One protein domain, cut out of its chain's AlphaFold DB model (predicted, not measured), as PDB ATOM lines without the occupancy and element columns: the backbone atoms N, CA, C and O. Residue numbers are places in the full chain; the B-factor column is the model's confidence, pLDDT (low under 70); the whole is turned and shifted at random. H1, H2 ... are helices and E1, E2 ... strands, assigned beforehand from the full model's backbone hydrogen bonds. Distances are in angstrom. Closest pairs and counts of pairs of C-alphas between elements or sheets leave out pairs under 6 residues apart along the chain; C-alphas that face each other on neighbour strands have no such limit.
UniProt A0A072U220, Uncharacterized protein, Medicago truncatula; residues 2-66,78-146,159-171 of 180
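AT A GLANCE: This is residues 2 to 66, 78 to 146 and 159 to 171 of the 180 residues of an uncharacterized protein of Medicago truncatula (UniProt A0A072U220). One strongly twisted sheet of six strands makes the body, with the long helix H1 passing its E3, E6 and E4 end and the shorter helix H2 beside E5 at the other end. The first residues of H1, 2 to 14, stick out as a long arm, and residues 78 to 83, of which 79 to 83 belong to H2, stand free too. The printed part has 147 residues, with two named helices and six named strands in the order H1 E1 E2 H2 E3 E4 E5 E6, of mixed class. The sheet is mixed, in the order E4, E6, E3, E1, E2, E5. The whole is compact, with a radius of gyration of the C-alphas of 17.1 A, yet elongated, spanning 58 by 36 by 32 A.

IN THESE COORDINATES: The longest strand is E3, residues 107 to 115, 26.0 A from first to last C-alpha, beginning at (215.477, 240.689, 159.176). E1 is residues 42 to 48, 19.2 A, and E2 is residues 54 to 61, 18.6 A. E6 is residues 160 to 165, 16.0 A, its last C-alpha at (220.626, 246.852, 149.720). E5 is residues 139 to 142 and E4 residues 124 to 126. H1, residues 2 to 36, is 51.5 A long, beginning at (189.386, 248.356, 176.393). H2, residues 79 to 94, is 22.4 A long.

HOW THE PARTS SIT: E1 and E2 form an antiparallel hairpin at 164 degrees, with N 45 and O 58 2.8 A apart, within hydrogen-bond range. On the other side of E1, E3 is antiparallel at 159 degrees, with N 109 and O 46 at 2.8 A. E6 is antiparallel to E3 at 149 degrees, with N 163 and O 112 at 2.8 A. Edge strand E4 is antiparallel to E6 at 140 degrees, with N 125 and O 164 at 2.8 A. The other edge strand, E5, is parallel to E2 at 9 degrees, with N 141 and O 59 at 2.8 A. Residues 107 to 108 of E3 also pair, antiparallel, with residues 169 to 170. H1 only grazes the sheet, with its residues 25 to 33; the closest C-alphas of H1 and E6 are those of Ala 29 and Cys 165, 7.4 A apart. H2 only grazes it with residues 88 to 92; its closest C-alphas to E5 are Ala 88 and Leu 141, 7.6 A. H1 and H2 are apart. In both helices every O i to N i+4 pair is within hydrogen-bond range.

THE WHOLE: The two C-alphas farthest apart, those of His 2 and Asp 159, are 59.8 A apart. Residues 67 to 77 and 147 to 158 are not printed, with C-alpha gaps of 17.2 A and 27.9 A. The links H2 to E3 and E4 to E5 are long, 12 residues each. Mean pLDDT of the printed part is 88.1, and residues 64 to 66, 119 to 121 and 146 are under 70.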
ATOM      1  N   HIS A   2     189.447 247.747 177.744       71.50
ATOM      2  CA  HIS A   2     189.386 248.356 176.393       71.50
ATOM      3  C   HIS A   2     190.624 249.174 175.957       71.50
ATOM      4  O   HIS A   2     191.042 249.101 174.802       71.50
ATOM      5  N   VAL A   3     191.239 249.931 176.873       79.56
ATOM      6  CA  VAL A   3     192.363 250.835 176.548       79.56
ATOM      7  C   VAL A   3     193.647 250.073 176.181       79.56
ATOM      8  O   VAL A   3     194.372 250.513 175.292       79.56
ATOM      9  N   SER A   4     193.920 248.918 176.809       82.06
ATOM     10  CA  SER A   4     195.083 248.074 176.458       82.06
ATOM     11  C   SER A   4     194.950 247.522 175.042       82.06
ATOM     12  O   SER A   4     195.838 247.710 174.214       82.06
ATOM     13  N   ARG A   5     193.772 246.972 174.722       86.19
ATOM     14  CA  ARG A   5     193.456 246.439 173.393       86.19
ATOM     15  C   ARG A   5     193.578 247.505 172.300       86.19
ATOM     16  O   ARG A   5     194.176 247.261 171.258       86.19
ATOM     17  N   MET A   6     193.074 248.718 172.542       88.94
ATOM     18  CA  MET A   6     193.244 249.838 171.606       88.94
ATOM     19  C   MET A   6     194.719 250.216 171.395       88.94
ATOM     20  O   MET A   6     195.120 250.522 170.268       88.94
ATOM     21  N   ARG A   7     195.544 250.194 172.452       87.88
ATOM     22  CA  ARG A   7     196.989 250.461 172.343       87.88
ATOM     23  C   ARG A   7     197.694 249.390 171.516       87.88
ATOM     24  O   ARG A   7     198.485 249.745 170.647       87.88
ATOM     25  N   GLU A   8     197.384 248.117 171.738       87.81
ATOM     26  CA  GLU A   8     197.941 246.995 170.974       87.81
ATOM     27  C   GLU A   8     197.601 247.094 169.486       87.81
ATOM     28  O   GLU A   8     198.505 247.032 168.652       87.81
ATOM     29  N   ILE A   9     196.335 247.365 169.149       89.00
ATOM     30  CA  ILE A   9     195.895 247.581 167.761       89.00
ATOM     31  C   ILE A   9     196.668 248.745 167.130       89.00
ATOM     32  O   ILE A   9     197.236 248.609 166.046       89.00
ATOM     33  N   LYS A  10     196.768 249.884 167.829       91.75
ATOM     34  CA  LYS A  10     197.495 251.065 167.339       91.75
ATOM     35  C   LYS A  10     198.982 250.779 167.115       91.75
ATOM     36  O   LYS A  10     199.570 251.280 166.157       91.75
ATOM     37  N   VAL A  11     199.608 249.992 167.989       90.00
ATOM     38  CA  VAL A  11     201.000 249.554 167.824       90.00
ATOM     39  C   VAL A  11     201.130 248.592 166.643       90.00
ATOM     40  O   VAL A  11     202.078 248.732 165.871       90.00
ATOM     41  N   GLY A  12     200.184 247.668 166.466       88.94
ATOM     42  CA  GLY A  12     200.123 246.747 165.330       88.94
ATOM     43  C   GLY A  12     200.065 247.481 163.990       88.94
ATOM     44  O   GLY A  12     200.914 247.240 163.135       88.94
ATOM     45  N   ILE A  13     199.159 248.454 163.856       91.94
ATOM     46  CA  ILE A  13     199.043 249.309 162.661       91.94
ATOM     47  C   ILE A  13     200.371 250.022 162.385       91.94
ATOM     48  O   ILE A  13     200.941 249.875 161.309       91.94
ATOM     49  N   LYS A  14     200.957 250.682 163.394       92.50
ATOM     50  CA  LYS A  14     202.260 251.354 163.240       92.50
ATOM     51  C   LYS A  14     203.390 250.406 162.824       92.50
ATOM     52  O   LYS A  14     204.336 250.836 162.162       92.50
ATOM     53  N   ARG A  15     203.371 249.144 163.267       90.94
ATOM     54  CA  ARG A  15     204.363 248.133 162.863       90.94
ATOM     55  C   ARG A  15     204.153 247.721 161.407       90.94
ATOM     56  O   ARG A  15     205.139 247.637 160.676       90.94
ATOM     57  N   LEU A  16     202.903 247.531 160.991       92.31
ATOM     58  CA  LEU A  16     202.549 247.239 159.605       92.31
ATOM     59  C   LEU A  16     202.947 248.392 158.673       92.31
ATOM     60  O   LEU A  16     203.606 248.153 157.667       92.31
ATOM     61  N   ASP A  17     202.680 249.642 159.052       94.75
ATOM     62  CA  ASP A  17     203.081 250.821 158.272       94.75
ATOM     63  C   ASP A  17     204.602 250.889 158.072       94.75
ATOM     64  O   ASP A  17     205.096 251.160 156.976       94.75
ATOM     65  N   LYS A  18     205.381 250.586 159.121       93.50
ATOM     66  CA  LYS A  18     206.849 250.517 159.033       93.50
ATOM     67  C   LYS A  18     207.322 249.406 158.097       93.50
ATOM     68  O   LYS A  18     208.297 249.610 157.366       93.50
ATOM     69  N   LEU A  19     206.658 248.249 158.123       93.25
ATOM     70  CA  LEU A  19     206.940 247.149 157.204       93.25
ATOM     71  C   LEU A  19     206.680 247.592 155.760       93.25
ATOM     72  O   LEU A  19     207.581 247.499 154.927       93.25
ATOM     73  N   MET A  20     205.495 248.143 155.489       95.50
ATOM     74  CA  MET A  20     205.096 248.599 154.156       95.50
ATOM     75  C   MET A  20     206.005 249.712 153.628       95.50
ATOM     76  O   MET A  20     206.427 249.669 152.474       95.50
ATOM     77  N   SER A  21     206.401 250.662 154.478       95.44
ATOM     78  CA  SER A  21     207.375 251.700 154.119       95.44
ATOM     79  C   SER A  21     208.742 251.110 153.750       95.44
ATOM     80  O   SER A  21     209.369 251.546 152.785       95.44
ATOM     81  N   SER A  22     209.204 250.093 154.485       94.38
ATOM     82  CA  SER A  22     210.474 249.414 154.188       94.38
ATOM     83  C   SER A  22     210.402 248.621 152.881       94.38
ATOM     84  O   SER A  22     211.354 248.643 152.102       94.38
ATOM     85  N   LEU A  23     209.264 247.969 152.612       94.38
ATOM     86  CA  LEU A  23     209.016 247.250 151.364       94.38
ATOM     87  C   LEU A  23     208.976 248.199 150.161       94.38
ATOM     88  O   LEU A  23     209.601 247.909 149.146       94.38
ATOM     89  N   SER A  24     208.319 249.353 150.294       94.62
ATOM     90  CA  SER A  24     208.280 250.385 149.251       94.62
ATOM     91  C   SER A  24     209.684 250.906 148.914       94.62
ATOM     92  O   SER A  24     210.076 250.931 147.751       94.62
ATOM     93  N   LYS A  25     210.512 251.203 149.928       94.38
ATOM     94  CA  LYS A  25     211.918 251.605 149.722       94.38
ATOM     95  C   LYS A  25     212.749 250.527 149.032       94.38
ATOM     96  O   LYS A  25     213.567 250.844 148.170       94.38
ATOM     97  N   LEU A  26     212.547 249.261 149.405       93.69
ATOM     98  CA  LEU A  26     213.200 248.138 148.737       93.69
ATOM     99  C   LEU A  26     212.745 248.026 147.278       93.69
ATOM    100  O   LEU A  26     213.583 247.842 146.404       93.69
ATOM    101  N   GLN A  27     211.449 248.167 147.005       91.56
ATOM    102  CA  GLN A  27     210.913 248.141 145.648       91.56
ATOM    103  C   GLN A  27     211.526 249.253 144.790       91.56
ATOM    104  O   GLN A  27     211.964 248.975 143.679       91.56
ATOM    105  N   THR A  28     211.616 250.483 145.305       91.12
ATOM    106  CA  THR A  28     212.300 251.587 144.615       91.12
ATOM    107  C   THR A  28     213.761 251.246 144.336       91.12
ATOM    108  O   THR A  28     214.214 251.400 143.208       91.12
ATOM    109  N   ALA A  29     214.484 250.704 145.320       91.56
ATOM    110  CA  ALA A  29     215.871 250.284 145.133       91.56
ATOM    111  C   ALA A  29     216.028 249.206 144.051       91.56
ATOM    112  O   ALA A  29     216.942 249.287 143.236       91.56
ATOM    113  N   LEU A  30     215.129 248.219 144.022       89.25
ATOM    114  CA  LEU A  30     215.127 247.164 143.009       89.25
ATOM    115  C   LEU A  30     214.821 247.706 141.609       89.25
ATOM    116  O   LEU A  30     215.457 247.286 140.652       89.25
ATOM    117  N   LYS A  31     213.893 248.661 141.479       87.62
ATOM    118  CA  LYS A  31     213.616 249.308 140.188       87.62
ATOM    119  C   LYS A  31     214.836 250.049 139.647       87.62
ATOM    120  O   LYS A  31     215.164 249.898 138.480       87.62
ATOM    121  N   VAL A  32     215.523 250.801 140.510       84.88
ATOM    122  CA  VAL A  32     216.735 251.547 140.138       84.88
ATOM    123  C   VAL A  32     217.805 250.602 139.592       84.88
ATOM    124  O   VAL A  32     218.278 250.806 138.482       84.88
ATOM    125  N   ILE A  33     218.127 249.519 140.307       85.38
ATOM    126  CA  ILE A  33     219.176 248.598 139.840       85.38
ATOM    127  C   ILE A  33     218.793 247.848 138.565       85.38
ATOM    128  O   ILE A  33     219.658 247.627 137.732       85.38
ATOM    129  N   ILE A  34     217.525 247.473 138.386       83.56
ATOM    130  CA  ILE A  34     217.078 246.798 137.157       83.56
ATOM    131  C   ILE A  34     217.180 247.745 135.947       83.56
ATOM    132  O   ILE A  34     217.518 247.299 134.852       83.56
ATOM    133  N   ASN A  35     216.936 249.043 136.152       82.00
ATOM    134  CA  ASN A  35     217.067 250.062 135.109       82.00
ATOM    135  C   ASN A  35     218.522 250.427 134.797       82.00
ATOM    136  O   ASN A  35     218.838 250.721 133.653       82.00
ATOM    137  N   GLU A  36     219.395 250.449 135.805       81.00
ATOM    138  CA  GLU A  36     220.801 250.844 135.650       81.00
ATOM    139  C   GLU A  36     221.718 249.668 135.283       81.00
ATOM    140  O   GLU A  36     222.804 249.865 134.739       81.00
ATOM    141  N   CYS A  37     221.316 248.437 135.605       79.25
ATOM    142  CA  CYS A  37     222.102 247.231 135.400       79.25
ATOM    143  C   CYS A  37     221.232 246.111 134.819       79.25
ATOM    144  O   CYS A  37     220.511 245.412 135.531       79.25
ATOM    145  N   HIS A  38     221.359 245.894 133.511       75.62
ATOM    146  CA  HIS A  38     220.625 244.841 132.803       75.62
ATOM    147  C   HIS A  38     221.236 243.439 132.984       75.62
ATOM    148  O   HIS A  38     220.595 242.435 132.686       75.62
ATOM    149  N   ASN A  39     222.447 243.356 133.547       79.94
ATOM    150  CA  ASN A  39     223.198 242.115 133.731       79.94
ATOM    151  C   ASN A  39     223.254 241.712 135.211       79.94
ATOM    152  O   ASN A  39     224.303 241.776 135.844       79.94
ATOM    153  N   ILE A  40     222.126 241.290 135.785       84.12
ATOM    154  CA  ILE A  40     222.082 240.728 137.144       84.12
ATOM    155  C   ILE A  40     222.204 239.198 137.065       84.12
ATOM    156  O   ILE A  40     221.356 238.545 136.472       84.12
ATOM    157  N   ASP A  41     223.214 238.609 137.716       86.75
ATOM    158  CA  ASP A  41     223.444 237.149 137.739       86.75
ATOM    159  C   ASP A  41     222.493 236.518 138.756       86.75
ATOM    160  O   ASP A  41     221.760 235.564 138.473       86.75
ATOM    161  N   ARG A  42     222.502 237.058 139.984       91.00
ATOM    162  CA  ARG A  42     221.761 236.486 141.115       91.00
ATOM    163  C   ARG A  42     221.276 237.540 142.089       91.00
ATOM    164  O   ARG A  42     221.977 238.505 142.390       91.00
ATOM    165  N   VAL A  43     220.119 237.264 142.679       94.00
ATOM    166  CA  VAL A  43     219.581 237.985 143.834       94.00
ATOM    167  C   VAL A  43     219.504 237.024 145.013       94.00
ATOM    168  O   VAL A  43     218.966 235.926 144.905       94.00
ATOM    169  N   VAL A  44     220.043 237.435 146.153       95.75
ATOM    170  CA  VAL A  44     220.043 236.685 147.407       95.75
ATOM    171  C   VAL A  44     219.152 237.390 148.418       95.75
ATOM    172  O   VAL A  44     219.338 238.567 148.727       95.75
ATOM    173  N   LEU A  45     218.215 236.633 148.971       95.50
ATOM    174  CA  LEU A  45     217.345 237.010 150.072       95.50
ATOM    175  C   LEU A  45     217.808 236.244 151.316       95.50
ATOM    176  O   LEU A  45     217.533 235.054 151.465       95.50
ATOM    177  N   ALA A  46     218.547 236.916 152.194       95.12
ATOM    178  CA  ALA A  46     219.049 236.350 153.441       95.12
ATOM    179  C   ALA A  46     218.125 236.741 154.599       95.12
ATOM    180  O   ALA A  46     218.015 237.920 154.939       95.12
ATOM    181  N   LEU A  47     217.477 235.753 155.215       93.06
ATOM    182  CA  LEU A  47     216.593 235.935 156.363       93.06
ATOM    183  C   LEU A  47     217.325 235.541 157.650       93.06
ATOM    184  O   LEU A  47     217.836 234.429 157.745       93.06
ATOM    185  N   GLY A  48     217.378 236.431 158.638       91.44
ATOM    186  CA  GLY A  48     217.937 236.143 159.962       91.44
ATOM    187  C   GLY A  48     218.455 237.395 160.670       91.44
ATOM    188  O   GLY A  48     218.022 238.511 160.390       91.44
ATOM    189  N   GLY A  49     219.408 237.227 161.591       89.88
ATOM    190  CA  GLY A  49     220.003 238.349 162.334       89.88
ATOM    191  C   GLY A  49     221.036 239.164 161.541       89.88
ATOM    192  O   GLY A  49     221.217 240.354 161.807       89.88
ATOM    193  N   SER A  50     221.703 238.539 160.564       91.44
ATOM    194  CA  SER A  50     222.770 239.126 159.740       91.44
ATOM    195  C   SER A  50     222.822 238.469 158.359       91.44
ATOM    196  O   SER A  50     222.538 237.280 158.233       91.44
ATOM    197  N   SER A  51     223.265 239.210 157.339       93.06
ATOM    198  CA  SER A  51     223.497 238.679 155.990       93.06
ATOM    199  C   SER A  51     224.648 237.664 155.921       93.06
ATOM    200  O   SER A  51     224.646 236.816 155.037       93.06
ATOM    201  N   LEU A  52     225.610 237.701 156.856       93.31
ATOM    202  CA  LEU A  52     226.737 236.751 156.908       93.31
ATOM    203  C   LEU A  52     226.381 235.437 157.617       93.31
ATOM    204  O   LEU A  52     226.944 234.383 157.316       93.31
ATOM    205  N   ARG A  53     225.443 235.495 158.568       91.75
ATOM    206  CA  ARG A  53     224.928 234.339 159.316       91.75
ATOM    207  C   ARG A  53     223.394 234.315 159.270       91.75
ATOM    208  O   ARG A  53     222.762 234.540 160.305       91.75
ATOM    209  N   PRO A  54     222.798 234.123 158.080       92.81
ATOM    210  CA  PRO A  54     221.356 233.990 157.971       92.81
ATOM    211  C   PRO A  54     220.871 232.685 158.618       92.81
ATOM    212  O   PRO A  54     221.653 231.792 158.924       92.81
ATOM    213  N   GLN A  55     219.569 232.591 158.846       91.25
ATOM    214  CA  GLN A  55     218.887 231.340 159.172       91.25
ATOM    215  C   GLN A  55     218.429 230.645 157.888       91.25
ATOM    216  O   GLN A  55     218.634 229.449 157.743       91.25
ATOM    217  N   ASN A  56     217.896 231.417 156.934       91.69
ATOM    218  CA  ASN A  56     217.531 230.935 155.605       91.69
ATOM    219  C   ASN A  56     218.092 231.824 154.512       91.69
ATOM    220  O   ASN A  56     218.230 233.039 154.673       91.69
ATOM    221  N   VAL A  57     218.343 231.206 153.365       94.50
ATOM    222  CA  VAL A  57     218.773 231.898 152.158       94.50
ATOM    223  C   VAL A  57     217.907 231.446 150.996       94.50
ATOM    224  O   VAL A  57     217.819 230.253 150.714       94.50
ATOM    225  N   TYR A  58     217.321 232.411 150.295       94.69
ATOM    226  CA  TYR A  58     216.685 232.189 149.004       94.69
ATOM    227  C   TYR A  58     217.526 232.846 147.920       94.69
ATOM    228  O   TYR A  58     217.984 233.978 148.085       94.69
ATOM    229  N   VAL A  59     217.744 232.141 146.817       94.88
ATOM    230  CA  VAL A  59     218.533 232.641 145.688       94.88
ATOM    231  C   VAL A  59     217.657 232.633 144.449       94.88
ATOM    232  O   VAL A  59     217.147 231.581 144.076       94.88
ATOM    233  N   LEU A  60     217.496 233.788 143.815       93.31
ATOM    234  CA  LEU A  60     216.930 233.896 142.477       93.31
ATOM    235  C   LEU A  60     218.081 233.983 141.480       93.31
ATOM    236  O   LEU A  60     218.957 234.836 141.624       93.31
ATOM    237  N   GLU A  61     218.091 233.085 140.502       90.88
ATOM    238  CA  GLU A  61     219.137 232.998 139.483       90.88
ATOM    239  C   GLU A  61     218.549 233.327 138.111       90.88
ATOM    240  O   GLU A  61     217.523 232.759 137.716       90.88
ATOM    241  N   PHE A  62     219.219 234.234 137.398       84.62
ATOM    242  CA  PHE A  62     218.811 234.743 136.093       84.62
ATOM    243  C   PHE A  62     219.908 234.425 135.068       84.62
ATOM    244  O   PHE A  62     220.729 235.275 134.747       84.62
ATOM    245  N   PRO A  63     219.966 233.186 134.551       71.94
ATOM    246  CA  PRO A  63     220.962 232.801 133.549       71.94
ATOM    247  C   PRO A  63     220.786 233.534 132.208       71.94
ATOM    248  O   PRO A  63     221.686 233.508 131.378       71.94
ATOM    249  N   CYS A  64     219.626 234.152 131.979       63.34
ATOM    250  CA  CYS A  64     219.313 234.867 130.750       63.34
ATOM    251  C   CYS A  64     219.946 236.267 130.781       63.34
ATOM    252  O   CYS A  64     219.496 237.117 131.550       63.34
ATOM    253  N   ARG A  65     220.941 236.522 129.923       60.62
ATOM    254  CA  ARG A  65     221.302 237.893 129.538       60.62
ATOM    255  C   ARG A  65     220.309 238.320 128.466       60.62
ATOM    256  O   ARG A  65     220.348 237.820 127.346       60.62
ATOM    257  N   VAL A  66     219.354 239.162 128.836       52.25
ATOM    258  CA  VAL A  66     218.477 239.783 127.846       52.25
ATOM    259  C   VAL A  66     219.218 241.010 127.342       52.25
ATOM    260  O   VAL A  66     219.409 241.951 128.107       52.25
ATOM    261  N   SER A  78     202.375 243.696 133.303       85.56
ATOM    262  CA  SER A  78     202.101 242.850 132.146       85.56
ATOM    263  C   SER A  78     201.500 241.514 132.587       85.56
ATOM    264  O   SER A  78     201.843 240.965 133.639       85.56
ATOM    265  N   LYS A  79     200.618 240.945 131.754       87.69
ATOM    266  CA  LYS A  79     200.045 239.608 132.001       87.69
ATOM    267  C   LYS A  79     201.134 238.536 132.123       87.69
ATOM    268  O   LYS A  79     200.998 237.610 132.920       87.69
ATOM    269  N   ALA A  80     202.224 238.677 131.366       85.06
ATOM    270  CA  ALA A  80     203.365 237.771 131.426       85.06
ATOM    271  C   ALA A  80     204.088 237.856 132.781       85.06
ATOM    272  O   ALA A  80     204.304 236.824 133.419       85.06
ATOM    273  N   ALA A  81     204.394 239.068 133.260       85.31
ATOM    274  CA  ALA A  81     205.026 239.275 134.560       85.31
ATOM    275  C   ALA A  81     204.151 238.748 135.705       85.31
ATOM    276  O   ALA A  81     204.659 238.105 136.623       85.31
ATOM    277  N   GLU A  82     202.832 238.947 135.636       90.19
ATOM    278  CA  GLU A  82     201.900 238.414 136.632       90.19
ATOM    279  C   GLU A  82     201.880 236.876 136.641       90.19
ATOM    280  O   GLU A  82     201.997 236.254 137.702       90.19
ATOM    281  N   ALA A  83     201.779 236.246 135.466       90.81
ATOM    282  CA  ALA A  83     201.770 234.790 135.338       90.81
ATOM    283  C   ALA A  83     203.077 234.157 135.849       90.81
ATOM    284  O   ALA A  83     203.040 233.172 136.594       90.81
ATOM    285  N   LEU A  84     204.226 234.746 135.502       88.88
ATOM    286  CA  LEU A  84     205.540 234.306 135.974       88.88
ATOM    287  C   LEU A  84     205.697 234.509 137.482       88.88
ATOM    288  O   LEU A  84     206.145 233.591 138.169       88.88
ATOM    289  N   SER A  85     205.253 235.650 138.015       91.12
ATOM    290  CA  SER A  85     205.276 235.927 139.457       91.12
ATOM    291  C   SER A  85     204.445 234.904 140.226       91.12
ATOM    292  O   SER A  85     204.908 234.317 141.203       91.12
ATOM    293  N   ARG A  86     203.230 234.610 139.750       94.69
ATOM    294  CA  ARG A  86     202.348 233.605 140.356       94.69
ATOM    295  C   ARG A  86     202.967 232.211 140.311       94.69
ATOM    296  O   ARG A  86     202.864 231.472 141.289       94.69
ATOM    297  N   LYS A  87     203.615 231.851 139.200       94.50
ATOM    298  CA  LYS A  87     204.333 230.580 139.062       94.50
ATOM    299  C   LYS A  87     205.490 230.493 140.060       94.50
ATOM    300  O   LYS A  87     205.555 229.517 140.795       94.50
ATOM    301  N   ALA A  88     206.332 231.523 140.134       93.06
ATOM    302  CA  ALA A  88     207.443 231.606 141.080       93.06
ATOM    303  C   ALA A  88     206.969 231.447 142.533       93.06
ATOM    304  O   ALA A  88     207.488 230.600 143.258       93.06
ATOM    305  N   ILE A  89     205.933 232.190 142.933       93.81
ATOM    306  CA  ILE A  89     205.347 232.113 144.280       93.81
ATOM    307  C   ILE A  89     204.810 230.706 144.565       93.81
ATOM    308  O   ILE A  89     205.138 230.129 145.596       93.81
ATOM    309  N   ARG A  90     204.027 230.117 143.648       95.12
ATOM    310  CA  ARG A  90     203.508 228.748 143.816       95.12
ATOM    311  C   ARG A  90     204.630 227.724 143.951       95.12
ATOM    312  O   ARG A  90     204.539 226.846 144.802       95.12
ATOM    313  N   THR A  91     205.687 227.840 143.147       94.62
ATOM    314  CA  THR A  91     206.851 226.954 143.241       94.62
ATOM    315  C   THR A  91     207.544 227.091 144.594       94.62
ATOM    316  O   THR A  91     207.828 226.071 145.216       94.62
ATOM    317  N   LEU A  92     207.759 228.316 145.086       92.56
ATOM    318  CA  LEU A  92     208.340 228.554 146.411       92.56
ATOM    319  C   LEU A  92     207.489 227.921 147.520       92.56
ATOM    320  O   LEU A  92     208.026 227.177 148.335       92.56
ATOM    321  N   ILE A  93     206.168 228.127 147.500       93.50
ATOM    322  CA  ILE A  93     205.242 227.523 148.473       93.50
ATOM    323  C   ILE A  93     205.291 225.992 148.399       93.50
ATOM    324  O   ILE A  93     205.408 225.335 149.425       93.50
ATOM    325  N   SER A  94     205.279 225.405 147.198       94.50
ATOM    326  CA  SER A  94     205.361 223.941 147.032       94.50
ATOM    327  C   SER A  94     206.695 223.337 147.492       94.50
ATOM    328  O   SER A  94     206.801 222.126 147.658       94.50
ATOM    329  N   LYS A  95     207.726 224.173 147.655       92.69
ATOM    330  CA  LYS A  95     209.041 223.812 148.196       92.69
ATOM    331  C   LYS A  95     209.200 224.222 149.658       92.69
ATOM    332  O   LYS A  95     210.326 224.283 150.138       92.69
ATOM    333  N   ASP A  96     208.087 224.493 150.335       89.19
ATOM    334  CA  ASP A  96     208.033 224.796 151.763       89.19
ATOM    335  C   ASP A  96     208.800 226.079 152.154       89.19
ATOM    336  O   ASP A  96     209.291 226.246 153.269       89.19
ATOM    337  N   ALA A  97     208.921 227.029 151.218       89.56
ATOM    338  CA  ALA A  97     209.570 228.307 151.484       89.56
ATOM    339  C   ALA A  97     208.800 229.101 152.551       89.56
ATOM    340  O   ALA A  97     207.658 229.505 152.337       89.56
ATOM    341  N   GLY A  98     209.462 229.389 153.673       83.44
ATOM    342  CA  GLY A  98     208.896 230.190 154.760       83.44
ATOM    343  C   GLY A  98     208.008 229.423 155.742       83.44
ATOM    344  O   GLY A  98     207.385 230.070 156.578       83.44
ATOM    345  N   SER A  99     207.966 228.088 155.684       83.81
ATOM    346  CA  SER A  99     207.237 227.251 156.653       83.81
ATOM    347  C   SER A  99     207.828 227.297 158.063       83.81
ATOM    348  O   SER A  99     207.124 227.133 159.059       83.81
ATOM    349  N   VAL A 100     209.134 227.549 158.158       80.69
ATOM    350  CA  VAL A 100     209.839 227.575 159.435       80.69
ATOM    351  C   VAL A 100     209.575 228.892 160.155       80.69
ATOM    352  O   VAL A 100     209.916 229.976 159.673       80.69
ATOM    353  N   THR A 101     209.026 228.784 161.360       76.06
ATOM    354  CA  THR A 101     208.897 229.911 162.283       76.06
ATOM    355  C   THR A 101     210.165 230.023 163.117       76.06
ATOM    356  O   THR A 101     210.604 229.047 163.722       76.06
ATOM    357  N   TYR A 102     210.752 231.218 163.174       72.62
ATOM    358  CA  TYR A 102     211.917 231.471 164.021       72.62
ATOM    359  C   TYR A 102     211.542 232.381 165.182       72.62
ATOM    360  O   TYR A 102     210.914 233.421 164.951       72.62
ATOM    361  N   PRO A 103     211.972 232.052 166.411       70.75
ATOM    362  CA  PRO A 103     211.809 232.953 167.533       70.75
ATOM    363  C   PRO A 103     212.669 234.206 167.326       70.75
ATOM    364  O   PRO A 103     213.849 234.133 166.973       70.75
ATOM    365  N   GLY A 104     212.075 235.369 167.583       71.88
ATOM    366  CA  GLY A 104     212.774 236.652 167.595       71.88
ATOM    367  C   GLY A 104     212.669 237.485 166.310       71.88
ATOM    368  O   GLY A 104     211.983 237.133 165.349       71.88
ATOM    369  N   PRO A 105     213.305 238.672 166.304       70.94
ATOM    370  CA  PRO A 105     213.171 239.634 165.220       70.94
ATOM    371  C   PRO A 105     213.974 239.203 163.987       70.94
ATOM    372  O   PRO A 105     215.179 239.444 163.896       70.94
ATOM    373  N   ASN A 106     213.286 238.636 162.997       86.31
ATOM    374  CA  ASN A 106     213.891 238.317 161.706       86.31
ATOM    375  C   ASN A 106     214.055 239.559 160.840       86.31
ATOM    376  O   ASN A 106     213.166 240.411 160.756       86.31
ATOM    377  N   LYS A 107     215.201 239.656 160.171       92.94
ATOM    378  CA  LYS A 107     215.477 240.689 159.176       92.94
ATOM    379  C   LYS A 107     215.709 240.040 157.826       92.94
ATOM    380  O   LYS A 107     216.360 239.002 157.747       92.94
ATOM    381  N   LEU A 108     215.210 240.678 156.779       94.75
ATOM    382  CA  LEU A 108     215.496 240.316 155.402       94.75
ATOM    383  C   LEU A 108     216.546 241.277 154.842       94.75
ATOM    384  O   LEU A 108     216.330 242.490 154.771       94.75
ATOM    385  N   PHE A 109     217.674 240.705 154.440       96.25
ATOM    386  CA  PHE A 109     218.748 241.372 153.723       96.25
ATOM    387  C   PHE A 109     218.674 240.977 152.250       96.25
ATOM    388  O   PHE A 109     218.582 239.790 151.932       96.25
ATOM    389  N   VAL A 110     218.749 241.965 151.361       96.50
ATOM    390  CA  VAL A 110     218.772 241.742 149.913       96.50
ATOM    391  C   VAL A 110     220.167 242.032 149.396       96.50
ATOM    392  O   VAL A 110     220.707 243.111 149.649       96.50
ATOM    393  N   LEU A 111     220.749 241.068 148.693       95.62
ATOM    394  CA  LEU A 111     222.024 241.219 148.012       95.62
ATOM    395  C   LEU A 111     221.867 240.879 146.540       95.62
ATOM    396  O   LEU A 111     221.121 239.974 146.186       95.62
ATOM    397  N   ILE A 112     222.580 241.600 145.691       93.06
ATOM    398  CA  ILE A 112     222.527 241.434 144.245       93.06
ATOM    399  C   ILE A 112     223.948 241.257 143.745       93.06
ATOM    400  O   ILE A 112     224.851 241.963 144.192       93.06
ATOM    401  N   LYS A 113     224.151 240.286 142.860       91.94
ATOM    402  CA  LYS A 113     225.421 240.072 142.180       91.94
ATOM    403  C   LYS A 113     225.344 240.706 140.799       91.94
ATOM    404  O   LYS A 113     224.538 240.278 139.973       91.94
ATOM    405  N   ALA A 114     226.172 241.722 140.595       89.19
ATOM    406  CA  ALA A 114     226.196 242.560 139.403       89.19
ATOM    407  C   ALA A 114     227.653 242.925 139.043       89.19
ATOM    408  O   ALA A 114     228.538 242.778 139.900       89.19
ATOM    409  N   PRO A 115     227.919 243.392 137.810       88.94
ATOM    410  CA  PRO A 115     229.232 243.870 137.394       88.94
ATOM    411  C   PRO A 115     229.778 244.971 138.310       88.94
ATOM    412  O   PRO A 115     229.039 245.833 138.790       88.94
ATOM    413  N   SER A 116     231.090 244.979 138.542       87.44
ATOM    414  CA  SER A 116     231.765 245.992 139.362       87.44
ATOM    415  C   SER A 116     231.737 247.394 138.758       87.44
ATOM    416  O   SER A 116     231.954 248.359 139.487       87.44
ATOM    417  N   SER A 117     231.480 247.506 137.450       83.50
ATOM    418  CA  SER A 117     231.272 248.766 136.718       83.50
ATOM    419  C   SER A 117     229.982 249.489 137.114       83.50
ATOM    420  O   SER A 117     229.781 250.642 136.739       83.50
ATOM    421  N   PHE A 118     229.112 248.837 137.886       82.31
ATOM    422  CA  PHE A 118     227.911 249.444 138.428       82.31
ATOM    423  C   PHE A 118     228.256 250.557 139.435       82.31
ATOM    424  O   PHE A 118     228.593 250.318 140.601       82.31
ATOM    425  N   ASN A 119     228.188 251.798 138.953       67.94
ATOM    426  CA  ASN A 119     228.611 252.992 139.673       67.94
ATOM    427  C   ASN A 119     227.561 253.421 140.712       67.94
ATOM    428  O   ASN A 119     226.592 254.093 140.392       67.94
ATOM    429  N   GLN A 120     227.794 253.037 141.972       64.25
ATOM    430  CA  GLN A 120     227.134 253.540 143.191       64.25
ATOM    431  C   GLN A 120     225.617 253.803 143.093       64.25
ATOM    432  O   GLN A 120     225.176 254.952 143.173       64.25
ATOM    433  N   PRO A 121     224.773 252.762 143.094       67.12
ATOM    434  CA  PRO A 121     223.348 252.986 143.296       67.12
ATOM    435  C   PRO A 121     223.104 253.562 144.695       67.12
ATOM    436  O   PRO A 121     223.554 253.016 145.709       67.12
ATOM    437  N   GLN A 122     222.317 254.633 144.787       78.06
ATOM    438  CA  GLN A 122     221.966 255.327 146.039       78.06
ATOM    439  C   GLN A 122     221.512 254.379 147.177       78.06
ATOM    440  O   GLN A 122     221.624 254.689 148.373       78.06
ATOM    441  N   HIS A 123     221.006 253.200 146.809       89.50
ATOM    442  CA  HIS A 123     220.419 252.210 147.695       89.50
ATOM    443  C   HIS A 123     221.266 250.966 147.972       89.50
ATOM    444  O   HIS A 123     220.841 250.173 148.812       89.50
ATOM    445  N   PHE A 124     222.440 250.780 147.359       91.69
ATOM    446  CA  PHE A 124     223.265 249.595 147.618       91.69
ATOM    447  C   PHE A 124     224.689 249.932 148.059       91.69
ATOM    448  O   PHE A 124     225.225 251.005 147.808       91.69
ATOM    449  N   LEU A 125     225.287 248.994 148.790       92.31
ATOM    450  CA  LEU A 125     226.658 249.058 149.274       92.31
ATOM    451  C   LEU A 125     227.459 247.901 148.674       92.31
ATOM    452  O   LEU A 125     227.021 246.756 148.825       92.31
ATOM    453  N   PRO A 126     228.623 248.153 148.054       92.75
ATOM    454  CA  PRO A 126     229.477 247.081 147.561       92.75
ATOM    455  C   PRO A 126     229.984 246.215 148.724       92.75
ATOM    456  O   PRO A 126     230.315 246.703 149.808       92.75
ATOM    457  N   LYS A 127     230.026 244.904 148.499       93.44
ATOM    458  CA  LYS A 127     230.428 243.856 149.442       93.44
ATOM    459  C   LYS A 127     231.247 242.784 148.713       93.44
ATOM    460  O   LYS A 127     230.807 241.648 148.580       93.44
ATOM    461  N   ARG A 128     232.439 243.148 148.230       88.81
ATOM    462  CA  ARG A 128     233.301 242.270 147.410       88.81
ATOM    463  C   ARG A 128     233.544 240.899 148.053       88.81
ATOM    464  O   ARG A 128     233.346 239.883 147.401       88.81
ATOM    465  N   ASP A 129     233.814 240.880 149.356       88.94
ATOM    466  CA  ASP A 129     234.112 239.653 150.112       88.94
ATOM    467  C   ASP A 129     232.869 238.972 150.707       88.94
ATOM    468  O   ASP A 129     232.964 238.163 151.634       88.94
ATOM    469  N   PHE A 130     231.667 239.321 150.236       92.44
ATOM    470  CA  PHE A 130     230.455 238.735 150.786       92.44
ATOM    471  C   PHE A 130     230.390 237.232 150.528       92.44
ATOM    472  O   PHE A 130     230.325 236.756 149.393       92.44
ATOM    473  N   LYS A 131     230.299 236.490 151.628       91.44
ATOM    474  CA  LYS A 131     229.987 235.070 151.636       91.44
ATOM    475  C   LYS A 131     229.213 234.751 152.904       91.44
ATOM    476  O   LYS A 131     229.738 234.887 154.007       91.44
ATOM    477  N   TYR A 132     227.958 234.339 152.755       91.19
ATOM    478  CA  TYR A 132     227.199 233.823 153.888       91.19
ATOM    479  C   TYR A 132     227.734 232.448 154.320       91.19
ATOM    480  O   TYR A 132     228.424 231.754 153.569       91.19
ATOM    481  N   ASN A 133     227.433 232.066 155.560       89.69
ATOM    482  CA  ASN A 133     227.884 230.817 156.165       89.69
ATOM    483  C   ASN A 133     227.534 229.583 155.304       89.69
ATOM    484  O   ASN A 133     226.370 229.351 154.985       89.69
ATOM    485  N   ARG A 134     228.541 228.750 154.997       86.44
ATOM    486  CA  ARG A 134     228.400 227.539 154.164       86.44
ATOM    487  C   ARG A 134     227.528 226.446 154.786       86.44
ATOM    488  O   ARG A 134     227.097 225.557 154.066       86.44
ATOM    489  N   LYS A 135     227.278 226.493 156.100       90.38
ATOM    490  CA  LYS A 135     226.393 225.534 156.787       90.38
ATOM    491  C   LYS A 135     224.923 225.669 156.369       90.38
ATOM    492  O   LYS A 135     224.125 224.804 156.699       90.38
ATOM    493  N   ILE A 136     224.564 226.754 155.684       89.31
ATOM    494  CA  ILE A 136     223.191 227.047 155.279       89.31
ATOM    495  C   ILE A 136     222.986 226.554 153.852       89.31
ATOM    496  O   ILE A 136     223.704 226.963 152.939       89.31
ATOM    497  N   VAL A 137     221.979 225.707 153.663       91.19
ATOM    498  CA  VAL A 137     221.564 225.228 152.344       91.19
ATOM    499  C   VAL A 137     220.566 226.230 151.753       91.19
ATOM    500  O   VAL A 137     219.497 226.421 152.332       91.19
ATOM    501  N   PRO A 138     220.884 226.906 150.634       93.62
ATOM    502  CA  PRO A 138     219.968 227.865 150.032       93.62
ATOM    503  C   PRO A 138     218.853 227.173 149.241       93.62
ATOM    504  O   PRO A 138     219.122 226.253 148.465       93.62
ATOM    505  N   LEU A 139     217.629 227.696 149.329       94.25
ATOM    506  CA  LEU A 139     216.570 227.371 148.375       94.25
ATOM    507  C   LEU A 139     216.764 228.214 147.110       94.25
ATOM    508  O   LEU A 139     216.759 229.445 147.162       94.25
ATOM    509  N   ARG A 140     216.946 227.559 145.962       94.12
ATOM    510  CA  ARG A 140     217.235 228.232 144.689       94.12
ATOM    511  C   ARG A 140     216.025 228.213 143.766       94.12
ATOM    512  O   ARG A 140     215.434 227.161 143.537       94.12
ATOM    513  N   LEU A 141     215.701 229.371 143.206       93.25
ATOM    514  CA  LEU A 141     214.700 229.545 142.168       93.25
ATOM    515  C   LEU A 141     215.395 229.994 140.882       93.25
ATOM    516  O   LEU A 141     215.893 231.114 140.784       93.25
ATOM    517  N   LEU A 142     215.413 229.102 139.897       90.69
ATOM    518  CA  LEU A 142     216.014 229.349 138.594       90.69
ATOM    519  C   LEU A 142     214.947 229.840 137.613       90.69
ATOM    520  O   LEU A 142     213.968 229.133 137.357       90.69
ATOM    521  N   ILE A 143     215.136 231.035 137.058       86.19
ATOM    522  CA  ILE A 143     214.188 231.651 136.126       86.19
ATOM    523  C   ILE A 143     214.782 231.579 134.717       86.19
ATOM    524  O   ILE A 143     215.718 232.300 134.388       86.19
ATOM    525  N   LYS A 144     214.242 230.682 133.884       82.50
ATOM    526  CA  LYS A 144     214.676 230.473 132.492       82.50
ATOM    527  C   LYS A 144     213.643 230.986 131.493       82.50
ATOM    528  O   LYS A 144     212.443 230.766 131.675       82.50
ATOM    529  N   CYS A 145     214.121 231.580 130.404       73.00
ATOM    530  CA  CYS A 145     213.318 231.879 129.221       73.00
ATOM    531  C   CYS A 145     213.239 230.636 128.319       73.00
ATOM    532  O   CYS A 145     214.216 229.911 128.177       73.00
ATOM    533  N   ARG A 146     212.070 230.377 127.717       67.81
ATOM    534  CA  ARG A 146     211.791 229.149 126.941       67.81
ATOM    535  C   ARG A 146     212.594 229.005 125.638       67.81
ATOM    536  O   ARG A 146     212.634 227.904 125.112       67.81
ATOM    537  N   ASP A 159     234.352 241.656 136.360       85.69
ATOM    538  CA  ASP A 159     234.442 241.298 137.767       85.69
ATOM    539  C   ASP A 159     233.068 241.492 138.412       85.69
ATOM    540  O   ASP A 159     232.566 242.607 138.556       85.69
ATOM    541  N   TRP A 160     232.432 240.398 138.818       88.88
ATOM    542  CA  TRP A 160     231.132 240.445 139.488       88.88
ATOM    543  C   TRP A 160     231.325 240.577 140.989       88.88
ATOM    544  O   TRP A 160     231.978 239.738 141.614       88.88
ATOM    545  N   ILE A 161     230.681 241.571 141.596       92.00
ATOM    546  CA  ILE A 161     230.723 241.773 143.044       92.00
ATOM    547  C   ILE A 161     229.314 241.764 143.633       92.00
ATOM    548  O   ILE A 161     228.312 241.949 142.941       92.00
ATOM    549  N   TRP A 162     229.228 241.534 144.941       93.88
ATOM    550  CA  TRP A 162     227.962 241.653 145.653       93.88
ATOM    551  C   TRP A 162     227.678 243.101 146.025       93.88
ATOM    552  O   TRP A 162     228.558 243.824 146.485       93.88
ATOM    553  N   PHE A 163     226.412 243.480 145.927       93.88
ATOM    554  CA  PHE A 163     225.866 244.743 146.390       93.88
ATOM    555  C   PHE A 163     224.745 244.454 147.383       93.88
ATOM    556  O   PHE A 163     223.762 243.800 147.046       93.88
ATOM    557  N   GLN A 164     224.874 244.923 148.622       94.94
ATOM    558  CA  GLN A 164     223.835 244.775 149.640       94.94
ATOM    559  C   GLN A 164     222.923 246.002 149.645       94.94
ATOM    560  O   GLN A 164     223.403 247.125 149.798       94.94
ATOM    561  N   CYS A 165     221.611 245.790 149.558       94.88
ATOM    562  CA  CYS A 165     220.626 246.852 149.720       94.88
ATOM    563  C   CYS A 165     220.717 247.454 151.132       94.88
ATOM    564  O   CYS A 165     220.787 246.741 152.138       94.88
ATOM    565  N   ARG A 166     220.691 248.787 151.214       94.31
ATOM    566  CA  ARG A 166     220.683 249.556 152.467       94.31
ATOM    567  C   ARG A 166     219.373 249.377 153.237       94.31
ATOM    568  O   ARG A 166     219.353 249.521 154.458       94.31
ATOM    569  N   HIS A 167     218.287 249.050 152.538       94.88
ATOM    570  CA  HIS A 167     216.962 248.875 153.127       94.88
ATOM    571  C   HIS A 167     216.785 247.444 153.630       94.88
ATOM    572  O   HIS A 167     216.560 246.515 152.859       94.88
ATOM    573  N   VAL A 168     216.882 247.276 154.948       94.62
ATOM    574  CA  VAL A 168     216.641 245.998 155.628       94.62
ATOM    575  C   VAL A 168     215.189 245.940 156.090       94.62
ATOM    576  O   VAL A 168     214.745 246.808 156.846       94.62
ATOM    577  N   ILE A 169     214.460 244.900 155.690       94.44
ATOM    578  CA  ILE A 169     213.074 244.703 156.128       94.44
ATOM    579  C   ILE A 169     213.084 243.978 157.472       94.44
ATOM    580  O   ILE A 169     213.681 242.912 157.604       94.44
ATOM    581  N   LYS A 170     212.428 244.554 158.481       91.81
ATOM    582  CA  LYS A 170     212.222 243.913 159.788       91.81
ATOM    583  C   LYS A 170     210.875 243.199 159.785       91.81
ATOM    584  O   LYS A 170     209.865 243.825 159.472       91.81
ATOM    585  N   GLY A 171     210.871 241.920 160.144       87.25
ATOM    586  CA  GLY A 171     209.659 241.123 160.281       87.25
ATOM    587  C   GLY A 171     208.749 241.633 161.398       87.25
ATOM    588  O   GLY A 171     209.185 242.319 162.329       87.25
TER     589      GLY A 171